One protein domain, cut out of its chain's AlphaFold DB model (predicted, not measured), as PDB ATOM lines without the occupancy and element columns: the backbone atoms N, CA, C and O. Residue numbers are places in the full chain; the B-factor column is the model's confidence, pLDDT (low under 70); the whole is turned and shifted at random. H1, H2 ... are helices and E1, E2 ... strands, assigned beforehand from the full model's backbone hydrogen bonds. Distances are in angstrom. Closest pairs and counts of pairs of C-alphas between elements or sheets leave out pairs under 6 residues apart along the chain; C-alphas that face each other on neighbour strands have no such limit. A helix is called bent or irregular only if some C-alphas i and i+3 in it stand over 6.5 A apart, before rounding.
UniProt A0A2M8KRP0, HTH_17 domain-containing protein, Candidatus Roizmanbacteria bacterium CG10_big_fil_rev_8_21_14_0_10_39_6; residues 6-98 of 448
ATOM      1  N   VAL A   6     518.637 192.780 849.655       83.94
ATOM      2  CA  VAL A   6     518.470 192.908 851.112       83.94
ATOM      3  C   VAL A   6     519.221 194.134 851.633       83.94
ATOM      4  O   VAL A   6     518.686 194.899 852.436       83.94
ATOM      5  N   THR A   7     520.434 194.360 851.131       81.75
ATOM      6  CA  THR A   7     521.271 195.513 851.480       81.75
ATOM      7  C   THR A   7     520.637 196.829 851.012       81.75
ATOM      8  O   THR A   7     520.554 197.768 851.800       81.75
ATOM      9  N   LEU A   8     520.108 196.884 849.782       82.44
ATOM     10  CA  LEU A   8     519.400 198.067 849.267       82.44
ATOM     11  C   LEU A   8     518.145 198.390 850.088       82.44
ATOM     12  O   LEU A   8     517.943 199.536 850.481       82.44
ATOM     13  N   ARG A   9     517.335 197.378 850.433       82.88
ATOM     14  CA  ARG A   9     516.156 197.569 851.298       82.88
ATOM     15  C   ARG A   9     516.520 198.117 852.675       82.88
ATOM     16  O   ARG A   9     515.773 198.931 853.214       82.88
ATOM     17  N   ARG A  10     517.642 197.675 853.248       85.88
ATOM     18  CA  ARG A  10     518.150 198.214 854.512       85.88
ATOM     19  C   ARG A  10     518.547 199.683 854.361       85.88
ATOM     20  O   ARG A  10     518.121 200.488 855.171       85.88
ATOM     21  N   TYR A  11     519.260 200.056 853.299       86.00
ATOM     22  CA  TYR A  11     519.626 201.456 853.064       86.00
ATOM     23  C   TYR A  11     518.428 202.379 852.837       86.00
ATOM     24  O   TYR A  11     518.450 203.509 853.313       86.00
ATOM     25  N   ILE A  12     517.371 201.892 852.190       86.19
ATOM     26  CA  ILE A  12     516.111 202.635 852.069       86.19
ATOM     27  C   ILE A  12     515.462 202.825 853.448       86.19
ATOM     28  O   ILE A  12     515.061 203.935 853.790       86.19
ATOM     29  N   LYS A  13     515.394 201.767 854.270       85.56
ATOM     30  CA  LYS A  13     514.849 201.847 855.640       85.56
ATOM     31  C   LYS A  13     515.643 202.787 856.545       85.56
ATOM     32  O   LYS A  13     515.041 203.512 857.327       85.56
ATOM     33  N   ASP A  14     516.964 202.782 856.412       84.75
ATOM     34  CA  ASP A  14     517.877 203.626 857.186       84.75
ATOM     35  C   ASP A  14     517.903 205.083 856.664       84.75
ATOM     36  O   ASP A  14     518.703 205.888 857.137       84.75
ATOM     37  N   GLY A  15     517.088 205.423 855.654       81.69
ATOM     38  CA  GLY A  15     517.025 206.759 855.046       81.69
ATOM     39  C   GLY A  15     518.247 207.134 854.196       81.69
ATOM     40  O   GLY A  15     518.380 208.281 853.782       81.69
ATOM     41  N   ARG A  16     519.145 206.180 853.924       80.00
ATOM     42  CA  ARG A  16     520.404 206.387 853.184       80.00
ATOM     43  C   ARG A  16     520.234 206.369 851.667       80.00
ATOM     44  O   ARG A  16     521.105 206.866 850.964       80.00
ATOM     45  N   LEU A  17     519.147 205.780 851.172       85.75
ATOM     46  CA  LEU A  17     518.785 205.759 849.758       85.75
ATOM     47  C   LEU A  17     517.348 206.258 849.620       85.75
ATOM     48  O   LEU A  17     516.428 205.645 850.167       85.75
ATOM     49  N   LYS A  18     517.161 207.376 848.914       86.50
ATOM     50  CA  LYS A  18     515.825 207.918 848.656       86.50
ATOM     51  C   LYS A  18     515.035 206.930 847.811       86.50
ATOM     52  O   LYS A  18     515.524 206.435 846.807       86.50
ATOM     53  N   ALA A  19     513.810 206.642 848.226       90.75
ATOM     54  CA  ALA A  19     512.919 205.780 847.475       90.75
ATOM     55  C   ALA A  19     511.476 206.245 847.643       90.75
ATOM     56  O   ALA A  19     511.053 206.602 848.744       90.75
ATOM     57  N   SER A  20     510.706 206.171 846.566       90.12
ATOM     58  CA  SER A  20     509.257 206.330 846.593       90.12
ATOM     59  C   SER A  20     508.613 204.965 846.789       90.12
ATOM     60  O   SER A  20     508.895 204.019 846.055       90.12
ATOM     61  N   LYS A  21     507.750 204.832 847.795       88.94
ATOM     62  CA  LYS A  21     507.019 203.585 848.029       88.94
ATOM     63  C   LYS A  21     505.733 203.587 847.207       88.94
ATOM     64  O   LYS A  21     504.879 204.441 847.422       88.94
ATOM     65  N   VAL A  22     505.570 202.608 846.320       88.31
ATOM     66  CA  VAL A  22     504.339 202.408 845.542       88.31
ATOM     67  C   VAL A  22     503.844 200.988 845.811       88.31
ATOM     68  O   VAL A  22     504.468 199.997 845.436       88.31
ATOM     69  N   GLY A  23     502.745 200.875 846.561       89.88
ATOM     70  CA  GLY A  23     502.221 199.587 847.019       89.88
ATOM     71  C   GLY A  23     503.198 198.830 847.933       89.88
ATOM     72  O   GLY A  23     503.532 199.290 849.031       89.88
ATOM     73  N   ARG A  24     503.624 197.635 847.497       85.38
ATOM     74  CA  ARG A  24     504.572 196.760 848.221       85.38
ATOM     75  C   ARG A  24     506.029 196.936 847.777       85.38
ATOM     76  O   ARG A  24     506.908 196.288 848.346       85.38
ATOM     77  N   GLU A  25     506.286 197.806 846.806       86.19
ATOM     78  CA  GLU A  25     507.598 197.986 846.187       86.19
ATOM     79  C   GLU A  25     508.179 199.374 846.483       86.19
ATOM     80  O   GLU A  25     507.460 200.331 846.787       86.19
ATOM     81  N   TYR A  26     509.508 199.457 846.437       87.81
ATOM     82  CA  TYR A  26     510.252 200.707 846.541       87.81
ATOM     83  C   TYR A  26     510.845 201.028 845.174       87.81
ATOM     84  O   TYR A  26     511.533 200.190 844.595       87.81
ATOM     85  N   PHE A  27     510.607 202.245 844.707       87.88
ATOM     86  CA  PHE A  27     511.142 202.784 843.468       87.88
ATOM     87  C   PHE A  27     512.229 203.789 843.813       87.88
ATOM     88  O   PHE A  27     511.991 204.741 844.554       87.88
ATOM     89  N   VAL A  28     513.426 203.558 843.298       86.25
ATOM     90  CA  VAL A  28     514.581 204.443 843.449       86.25
ATOM     91  C   VAL A  28     514.895 204.975 842.058       86.25
ATOM     92  O   VAL A  28     514.866 204.197 841.105       86.25
ATOM     93  N   SER A  29     515.150 206.275 841.923       86.88
ATOM     94  CA  SER A  29     515.556 206.823 840.627       86.88
ATOM     95  C   SER A  29     516.945 206.296 840.241       86.88
ATOM     96  O   SER A  29     517.771 206.004 841.110       86.88
ATOM     97  N   GLU A  30     517.226 206.164 838.943       82.81
ATOM     98  CA  GLU A  30     518.572 205.781 838.487       82.81
ATOM     99  C   GLU A  30     519.636 206.773 838.977       82.81
ATOM    100  O   GLU A  30     520.728 206.360 839.361       82.81
ATOM    101  N   GLU A  31     519.290 208.060 839.052       82.62
ATOM    102  CA  GLU A  31     520.147 209.126 839.573       82.62
ATOM    103  C   GLU A  31     520.468 208.942 841.067       82.62
ATOM    104  O   GLU A  31     521.628 209.046 841.470       82.62
ATOM    105  N   ASP A  32     519.477 208.580 841.892       82.62
ATOM    106  CA  ASP A  32     519.680 208.285 843.316       82.62
ATOM    107  C   ASP A  32     520.553 207.033 843.515       82.62
ATOM    108  O   ASP A  32     521.403 207.013 844.409       82.62
ATOM    109  N   ILE A  33     520.387 205.992 842.683       81.50
ATOM    110  CA  ILE A  33     521.247 204.794 842.716       81.50
ATOM    111  C   ILE A  33     522.677 205.150 842.304       81.50
ATOM    112  O   ILE A  33     523.620 204.744 842.987       81.50
ATOM    113  N   ALA A  34     522.853 205.897 841.212       79.62
ATOM    114  CA  ALA A  34     524.163 206.315 840.723       79.62
ATOM    115  C   ALA A  34     524.895 207.159 841.777       79.62
ATOM    116  O   ALA A  34     525.995 206.798 842.191       79.62
ATOM    117  N   SER A  35     524.237 208.189 842.318       78.94
ATOM    118  CA  SER A  35     524.753 209.026 843.408       78.94
ATOM    119  C   SER A  35     525.130 208.206 844.648       78.94
ATOM    120  O   SER A  35     526.208 208.385 845.222       78.94
ATOM    121  N   PHE A  36     524.287 207.242 845.035       81.56
ATOM    122  CA  PHE A  36     524.541 206.369 846.181       81.56
ATOM    123  C   PHE A  36     525.769 205.468 845.991       81.56
ATOM    124  O   PHE A  36     526.525 205.245 846.940       81.56
ATOM    125  N   LEU A  37     525.983 204.943 844.783       82.69
ATOM    126  CA  LEU A  37     527.134 204.098 844.463       82.69
ATOM    127  C   LEU A  37     528.420 204.909 844.245       82.69
ATOM    128  O   LEU A  37     529.506 204.418 844.559       82.69
ATOM    129  N   GLU A  38     528.310 206.137 843.738       85.31
ATOM    130  CA  GLU A  38     529.439 207.043 843.517       85.31
ATOM    131  C   GLU A  38     529.959 207.667 844.814       85.31
ATOM    132  O   GLU A  38     531.176 207.800 844.971       85.31
ATOM    133  N   LYS A  39     529.072 207.994 845.768       85.56
ATOM    134  CA  LYS A  39     529.438 208.689 847.013       85.56
ATOM    135  C   LYS A  39     530.619 208.028 847.752       85.56
ATOM    136  O   LYS A  39     531.592 208.729 848.016       85.56
ATOM    137  N   PRO A  40     530.629 206.713 848.066       87.06
ATOM    138  CA  PRO A  40     531.752 206.096 848.780       87.06
ATOM    139  C   PRO A  40     533.070 206.136 848.003       87.06
ATOM    140  O   PRO A  40     534.132 206.271 848.608       87.06
ATOM    141  N   LYS A  41     533.009 206.023 846.669       89.06
ATOM    142  CA  LYS A  41     534.191 206.074 845.804       89.06
ATOM    143  C   LYS A  41     534.802 207.473 845.828       89.06
ATOM    144  O   LYS A  41     535.994 207.602 846.083       89.06
ATOM    145  N   LEU A  42     533.979 208.498 845.618       90.25
ATOM    146  CA  LEU A  42     534.432 209.886 845.576       90.25
ATOM    147  C   LEU A  42     534.855 210.393 846.958       90.25
ATOM    148  O   LEU A  42     535.854 211.090 847.065       90.25
ATOM    149  N   LEU A  43     534.193 209.976 848.042       92.19
ATOM    150  CA  LEU A  43     534.691 210.255 849.395       92.19
ATOM    151  C   LEU A  43     536.041 209.577 849.670       92.19
ATOM    152  O   LEU A  43     536.902 210.167 850.320       92.19
ATOM    153  N   GLY A  44     536.250 208.359 849.162       93.44
ATOM    154  CA  GLY A  44     537.556 207.696 849.204       93.44
ATOM    155  C   GLY A  44     538.629 208.471 848.436       93.44
ATOM    156  O   GLY A  44     539.746 208.622 848.927       93.44
ATOM    157  N   GLU A  45     538.275 209.015 847.273       95.44
ATOM    158  CA  GLU A  45     539.139 209.891 846.480       95.44
ATOM    159  C   GLU A  45     539.472 211.189 847.225       95.44
ATOM    160  O   GLU A  45     540.647 211.509 847.370       95.44
ATOM    161  N   ALA A  46     538.482 211.873 847.806       96.25
ATOM    162  CA  ALA A  46     538.696 213.072 848.619       96.25
ATOM    163  C   ALA A  46     539.649 212.808 849.798       96.25
ATOM    164  O   ALA A  46     540.590 213.570 850.021       96.25
ATOM    165  N   ASN A  47     539.480 211.682 850.498       96.31
ATOM    166  CA  ASN A  47     540.393 211.277 851.569       96.31
ATOM    167  C   ASN A  47     541.816 211.021 851.049       96.31
ATOM    168  O   ASN A  47     542.788 211.367 851.718       96.31
ATOM    169  N   SER A  48     541.953 210.429 849.859       96.69
ATOM    170  CA  SER A  48     543.255 210.203 849.226       96.69
ATOM    171  C   SER A  48     543.923 211.514 848.809       96.69
ATOM    172  O   SER A  48     545.125 211.666 849.030       96.69
ATOM    173  N   LEU A  49     543.160 212.471 848.273       97.12
ATOM    174  CA  LEU A  49     543.633 213.814 847.936       97.12
ATOM    175  C   LEU A  49     544.136 214.546 849.187       97.12
ATOM    176  O   LEU A  49     545.256 215.055 849.177       97.12
ATOM    177  N   MET A  50     543.369 214.519 850.285       96.94
ATOM    178  CA  MET A  50     543.795 215.078 851.575       96.94
ATOM    179  C   MET A  50     545.060 214.394 852.096       96.94
ATOM    180  O   MET A  50     546.016 215.063 852.484       96.94
ATOM    181  N   ALA A  51     545.106 213.061 852.074       95.62
ATOM    182  CA  ALA A  51     546.267 212.313 852.539       95.62
ATOM    183  C   ALA A  51     547.527 212.655 851.734       95.62
ATOM    184  O   ALA A  51     548.592 212.810 852.330       95.62
ATOM    185  N   ARG A  52     547.412 212.820 850.412       95.62
ATOM    186  CA  ARG A  52     548.520 213.257 849.555       95.62
ATOM    187  C   ARG A  52     548.924 214.697 849.871       95.62
ATOM    188  O   ARG A  52     550.097 214.955 850.118       95.62
ATOM    189  N   ALA A  53     547.963 215.616 849.969       95.31
ATOM    190  CA  ALA A  53     548.226 217.017 850.294       95.31
ATOM    191  C   ALA A  53     548.963 217.198 851.631       95.31
ATOM    192  O   ALA A  53     549.781 218.108 851.755       95.31
ATOM    193  N   ILE A  54     548.709 216.331 852.613       95.19
ATOM    194  CA  ILE A  54     549.313 216.411 853.948       95.19
ATOM    195  C   ILE A  54     550.620 215.611 854.058       95.19
ATOM    196  O   ILE A  54     551.577 216.090 854.662       95.19
ATOM    197  N   ASN A  55     550.697 214.410 853.482       93.69
ATOM    198  CA  ASN A  55     551.794 213.475 853.768       93.69
ATOM    199  C   ASN A  55     552.874 213.404 852.685       93.69
ATOM    200  O   ASN A  55     553.956 212.902 852.969       93.69
ATOM    201  N   ASP A  56     552.612 213.886 851.468       91.25
ATOM    202  CA  ASP A  56     553.586 213.831 850.375       91.25
ATOM    203  C   ASP A  56     554.786 214.748 850.661       91.25
ATOM    204  O   ASP A  56     554.609 215.928 850.996       91.25
ATOM    205  N   THR A  57     555.996 214.206 850.530       90.12
ATOM    206  CA  THR A  57     557.275 214.910 850.716       90.12
ATOM    207  C   THR A  57     558.151 214.914 849.466       90.12
ATOM    208  O   THR A  57     559.299 215.330 849.555       90.12
ATOM    209  N   THR A  58     557.663 214.413 848.332       87.06
ATOM    210  CA  THR A  58     558.499 214.067 847.168       87.06
ATOM    211  C   THR A  58     558.015 214.656 845.854       87.06
ATOM    212  O   THR A  58     558.824 214.833 844.953       87.06
ATOM    213  N   GLU A  59     556.723 214.950 845.712       84.06
ATOM    214  CA  GLU A  59     556.148 215.414 844.439       84.06
ATOM    215  C   GLU A  59     555.542 216.816 844.529       84.06
ATOM    216  O   GLU A  59     555.429 217.518 843.526       84.06
ATOM    217  N   LEU A  60     555.134 217.239 845.727       85.62
ATOM    218  CA  LEU A  60     554.462 218.521 845.935       85.62
ATOM    219  C   LEU A  60     555.458 219.599 846.375       85.62
ATOM    220  O   LEU A  60     555.471 219.975 847.552       85.62
ATOM    221  N   GLU A  61     556.258 220.070 845.412       80.94
ATOM    222  CA  GLU A  61     557.220 221.175 845.563       80.94
ATOM    223  C   GLU A  61     556.526 222.424 846.124       80.94
ATOM    224  O   GLU A  61     556.799 222.856 847.243       80.94
ATOM    225  N   PHE A  62     555.542 222.952 845.393       82.00
ATOM    226  CA  PHE A  62     554.857 224.186 845.765       82.00
ATOM    227  C   PHE A  62     553.640 223.937 846.663       82.00
ATOM    228  O   PHE A  62     552.814 223.052 846.421       82.00
ATOM    229  N   HIS A  63     553.438 224.810 847.654       81.75
ATOM    230  CA  HIS A  63     552.235 224.789 848.498       81.75
ATOM    231  C   HIS A  63     550.938 224.996 847.697       81.75
ATOM    232  O   HIS A  63     549.894 224.467 848.075       81.75
ATOM    233  N   VAL A  64     551.005 225.665 846.539       82.88
ATOM    234  CA  VAL A  64     549.864 225.813 845.618       82.88
ATOM    235  C   VAL A  64     549.345 224.452 845.144       82.88
ATOM    236  O   VAL A  64     548.134 224.257 845.080       82.88
ATOM    237  N   SER A  65     550.220 223.468 844.932       90.38
ATOM    238  CA  SER A  65     549.800 222.111 844.574       90.38
ATOM    239  C   SER A  65     549.009 221.447 845.713       90.38
ATOM    240  O   SER A  65     548.026 220.749 845.477       90.38
ATOM    241  N   ARG A  66     549.369 221.713 846.978       93.94
ATOM    242  CA  ARG A  66     548.607 221.235 848.154       93.94
ATOM    243  C   ARG A  66     547.260 221.943 848.281       93.94
ATOM    244  O   ARG A  66     546.255 221.305 848.603       93.94
ATOM    245  N   LYS A  67     547.214 223.244 847.981       93.88
ATOM    246  CA  LYS A  67     545.963 224.006 847.881       93.88
ATOM    247  C   LYS A  67     545.025 223.378 846.849       93.88
ATOM    248  O   LYS A  67     543.858 223.182 847.158       93.88
ATOM    249  N   GLU A  68     545.498 223.038 845.655       94.38
ATOM    250  CA  GLU A  68     544.646 222.445 844.613       94.38
ATOM    251  C   GLU A  68     544.035 221.109 845.055       94.38
ATOM    252  O   GLU A  68     542.828 220.906 844.918       94.38
ATOM    253  N   LEU A  69     544.836 220.224 845.658       96.62
ATOM    254  CA  LEU A  69     544.350 218.937 846.167       96.62
ATOM    255  C   LEU A  69     543.304 219.106 847.280       96.62
ATOM    256  O   LEU A  69     542.286 218.415 847.291       96.62
ATOM    257  N   THR A  70     543.528 220.043 848.203       97.06
ATOM    258  CA  THR A  70     542.581 220.327 849.297       97.06
ATOM    259  C   THR A  70     541.300 221.000 848.800       97.06
ATOM    260  O   THR A  70     540.224 220.699 849.314       97.06
ATOM    261  N   GLN A  71     541.364 221.827 847.747       96.44
ATOM    262  CA  GLN A  71     540.174 222.375 847.077       96.44
ATOM    263  C   GLN A  71     539.343 221.283 846.411       96.44
ATOM    264  O   GLN A  71     538.133 221.232 846.616       96.44
ATOM    265  N   GLN A  72     539.987 220.374 845.678       97.19
ATOM    266  CA  GLN A  72     539.299 219.244 845.053       97.19
ATOM    267  C   GLN A  72     538.613 218.358 846.105       97.19
ATOM    268  O   GLN A  72     537.442 218.007 845.954       97.19
ATOM    269  N   ALA A  73     539.300 218.054 847.211       97.56
ATOM    270  CA  ALA A  73     538.712 217.297 848.314       97.56
ATOM    271  C   ALA A  73     537.519 218.030 848.953       97.56
ATOM    272  O   ALA A  73     536.463 217.424 849.152       97.56
ATOM    273  N   ARG A  74     537.653 219.338 849.222       97.62
ATOM    274  CA  ARG A  74     536.574 220.189 849.749       97.62
ATOM    275  C   ARG A  74     535.330 220.120 848.871       97.62
ATOM    276  O   ARG A  74     534.237 219.910 849.395       97.62
ATOM    277  N   ASP A  75     535.489 220.293 847.563       96.88
ATOM    278  CA  ASP A  75     534.368 220.340 846.625       96.88
ATOM    279  C   ASP A  75     533.615 218.999 846.597       96.88
ATOM    280  O   ASP A  75     532.380 218.970 846.580       96.88
ATOM    281  N   ILE A  76     534.338 217.877 846.704       95.44
ATOM    282  CA  ILE A  76     533.740 216.545 846.843       95.44
ATOM    283  C   ILE A  76     532.993 216.405 848.179       95.44
ATOM    284  O   ILE A  76     531.838 215.969 848.192       95.44
ATOM    285  N   TYR A  77     533.608 216.781 849.305       97.06
ATOM    286  CA  TYR A  77     532.957 216.714 850.619       97.06
ATOM    287  C   TYR A  77     531.680 217.559 850.663       97.06
ATOM    288  O   TYR A  77     530.641 217.086 851.131       97.06
ATOM    289  N   GLN A  78     531.724 218.775 850.112       94.69
ATOM    290  CA  GLN A  78     530.580 219.679 850.049       94.69
ATOM    291  C   GLN A  78     529.454 219.101 849.186       94.69
ATOM    292  O   GLN A  78     528.298 219.100 849.615       94.69
ATOM    293  N   ARG A  79     529.781 218.538 848.012       90.81
ATOM    294  CA  ARG A  79     528.810 217.882 847.120       90.81
ATOM    295  C   ARG A  79     528.037 216.760 847.818       90.81
ATOM    296  O   ARG A  79     526.860 216.566 847.526       90.81
ATOM    297  N   TYR A  80     528.675 216.036 848.735       88.88
ATOM    298  CA  TYR A  80     528.079 214.886 849.420       88.88
ATOM    299  C   TYR A  80     527.613 215.156 850.858       88.88
ATOM    300  O   TYR A  80     527.220 214.210 851.550       88.88
ATOM    301  N   GLY A  81     527.592 216.425 851.278       88.12
ATOM    302  CA  GLY A  81     527.056 216.857 852.570       88.12
ATOM    303  C   GLY A  81     527.964 216.583 853.771       88.12
ATOM    304  O   GLY A  81     527.494 216.630 854.904       88.12
ATOM    305  N   GLU A  82     529.252 216.312 853.551       93.75
ATOM    306  CA  GLU A  82     530.238 216.105 854.618       93.75
ATOM    307  C   GLU A  82     530.755 217.460 855.134       93.75
ATOM    308  O   GLU A  82     531.904 217.841 854.914       93.75
ATOM    309  N   ALA A  83     529.876 218.226 855.789       94.69
ATOM    310  CA  ALA A  83     530.111 219.636 856.120       94.69
ATOM    311  C   ALA A  83     531.393 219.883 856.937       94.69
ATOM    312  O   ALA A  83     532.141 220.808 856.633       94.69
ATOM    313  N   GLN A  84     531.677 219.038 857.936       95.62
ATOM    314  CA  GLN A  84     532.878 219.174 858.766       95.62
ATOM    315  C   GLN A  84     534.163 218.923 857.962       95.62
ATOM    316  O   GLN A  84     535.101 219.708 858.050       95.62
ATOM    317  N   LEU A  85     534.195 217.867 857.141       96.38
ATOM    318  CA  LEU A  85     535.358 217.550 856.302       96.38
ATOM    319  C   LEU A  85     535.577 218.613 855.223       96.38
ATOM    320  O   LEU A  85     536.714 218.992 854.948       96.38
ATOM    321  N   ALA A  86     534.493 219.141 854.649       97.06
ATOM    322  CA  ALA A  86     534.562 220.266 853.726       97.06
ATOM    323  C   ALA A  86     535.158 221.508 854.407       97.06
ATOM    324  O   ALA A  86     536.007 222.176 853.824       97.06
ATOM    325  N   GLN A  87     534.762 221.804 855.648       96.19
ATOM    326  CA  GLN A  87     535.310 222.933 856.397       96.19
ATOM    327  C   GLN A  87     536.803 222.751 856.709       96.19
ATOM    328  O   GLN A  87     537.583 223.667 856.456       96.19
ATOM    329  N   GLU A  88     537.219 221.575 857.189       96.31
ATOM    330  CA  GLU A  88     538.635 221.266 857.444       96.31
ATOM    331  C   GLU A  88     539.479 221.392 856.164       96.31
ATOM    332  O   GLU A  88     540.513 222.061 856.164       96.31
ATOM    333  N   ALA A  89     539.005 220.830 855.046       97.19
ATOM    334  CA  ALA A  89     539.669 220.951 853.748       97.19
ATOM    335  C   ALA A  89     539.726 222.408 853.248       97.19
ATOM    336  O   ALA A  89     540.703 222.814 852.619       97.19
ATOM    337  N   ASN A  90     538.708 223.220 853.551       95.81
ATOM    338  CA  ASN A  90     538.703 224.644 853.222       95.81
ATOM    339  C   ASN A  90     539.726 225.435 854.051       95.81
ATOM    340  O   ASN A  90     540.401 226.305 853.503       95.81
ATOM    341  N   PHE A  91     539.879 225.128 855.345       96.25
ATOM    342  CA  PHE A  91     540.939 225.724 856.160       96.25
ATOM    343  C   PHE A  91     542.322 225.365 855.617       96.25
ATOM    344  O   PHE A  91     543.131 226.266 855.402       96.25
ATOM    345  N   ASP A  92     542.569 224.088 855.316       96.38
ATOM    346  CA  ASP A  92     543.840 223.645 854.730       96.38
ATOM    347  C   ASP A  92     544.120 224.339 853.389       96.38
ATOM    348  O   ASP A  92     545.209 224.870 853.174       96.38
ATOM    349  N   SER A  93     543.112 224.425 852.516       94.75
ATOM    350  CA  SER A  93     543.219 225.131 851.239       94.75
ATOM    351  C   SER A  93     543.602 226.601 851.402       94.75
ATOM    352  O   SER A  93     544.481 227.094 850.690       94.75
ATOM    353  N   ASN A  94     542.962 227.304 852.336       93.19
ATOM    354  CA  ASN A  94     543.254 228.709 852.589       93.19
ATOM    355  C   ASN A  94     544.673 228.891 853.135       93.19
ATOM    356  O   ASN A  94     545.401 229.748 852.638       93.19
ATOM    357  N   ILE A  95     545.088 228.048 854.085       94.69
ATOM    358  CA  ILE A  95     546.435 228.076 854.669       94.69
ATOM    359  C   ILE A  95     547.501 227.867 853.585       94.69
ATOM    360  O   ILE A  95     548.443 228.653 853.493       94.69
ATOM    361  N   PHE A  96     547.326 226.873 852.709       93.88
ATOM    362  CA  PHE A  96     548.246 226.615 851.594       93.88
ATOM    363  C   PHE A  96     548.162 227.645 850.459       93.88
ATOM    364  O   PHE A  96     549.021 227.662 849.578       93.88
ATOM    365  N   GLY A  97     547.129 228.491 850.447       90.12
ATOM    366  CA  GLY A  97     546.950 229.528 849.438       90.12
ATOM    367  C   GLY A  97     547.650 230.847 849.742       90.12
ATOM    368  O   GLY A  97     547.749 231.680 848.834       90.12
ATOM    369  N   TYR A  98     548.104 231.060 850.980       90.00
ATOM    370  CA  TYR A  98     548.826 232.271 851.358       90.00
ATOM    371  C   TYR A  98     550.212 232.322 850.719       90.00
ATOM    372  O   TYR A  98     550.818 231.311 850.364       90.00
TER     373      TYR A  98
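This is residues 6 to 98 of the 448 residues of the protein "HTH_17 domain-containing protein" of Candidatus Roizmanbacteria bacterium CG10_big_fil_rev_8_21_14_0_10_39_6 (UniProt A0A2M8KRP0). A long, loose model has a bundle of three helical parts, H2b, H3 and H4, at one end and a small, sparse head, made of the helix H1 and the strand hairpin E1 and E2, at the other. The bent helix H2 spans from the head to the bundle: its first arm, H2a, leads away from the hairpin, and its second arm, H2b, is the first member of the bundle, in which the three helical parts run up and down. The printed part has 93 residues with four named helices and two named strands, in the order H1, E1, E2, H2, H3, H4, and the class is mostly helix. The two strands make one antiparallel sheet, E1 - E2. The whole is loose, with a radius of gyration of the C-alphas of 17.5 A, and its outline is a rod of 58 by 21 by 18 A.

The helix H1, residues 6 to 13, touches no helix. H1 and the strand E2, residues 25 to 27, are near each other, with 5 pairs of C-alphas within 10 A. E2 forms a hairpin with the strand E1, residues 20 to 22. These neighbours are antiparallel, with 143 degrees between their directions, and the C-alphas of Lys 21 and Tyr 26, which face each other, are 4.6 A apart. Across the pair, N 20 and O 27 are within hydrogen-bond range at 2.8 A, and so are N 22 and O 25 at 3.0 A. After a tight link comes H2, residues 30 to 55, which by its hydrogen bonds was assigned as one helix but is bent: C-alphas 37 and 40 are 6.6 A apart. Its arms, H2a, residues 30 to 37, and H2b, residues 40 to 55, stand at a steep tilt of 40 degrees. H2a touches no helix and is apart from H1 and E1. H2b touches H3, residues 63 to 79, and the two form a helical hairpin, at a shallow tilt of 23 degrees, opposite ways; their closest C-alphas, those of Ala 46 and Ala 73, are 4.2 A apart. H3 touches H4, residues 83 to 97, in a second helical hairpin, at a shallow tilt of 19 degrees, opposite ways; their closest C-alphas, those of Arg 74 and Ala 86, are 4.5 A apart. H2b and H4 are close but not clearly touching, their closest C-alphas being those of Met 50 and Ala 89, 7.5 A apart. They run the same way at a shallow tilt of 34 degrees, only just short of steep. H2b, H3 and H4 form an up and down bundle, in which each runs against the one before it in the chain. In H1, H2a, H2b, H3 and H4 every O i to N i+4 pair is within hydrogen-bond range.

H1 begins with C-alpha 6 at (518.470, 192.908, 851.112) and is 10.7 A long from first to last C-alpha. E1 and E2 have three residues each. H2a is 10.6 A long, and H2b, 21.9 A long, begins with C-alpha 40 at (531.752, 206.096, 848.780). H3 is 24.5 A long. H4, 20.6 A long, ends with C-alpha 97 at (546.950, 229.528, 849.438).

The two C-alphas farthest apart are those of Gly 23 and Glu 61, at 59.1 A. The printed part has no cut and no long link: the links E1 to E2, E2 to H2 and H3 to H4 are tight, and H1 to E1 and H2 to H3 are short. The mean pLDDT of the printed part is 90.1, and no printed residue is under 70.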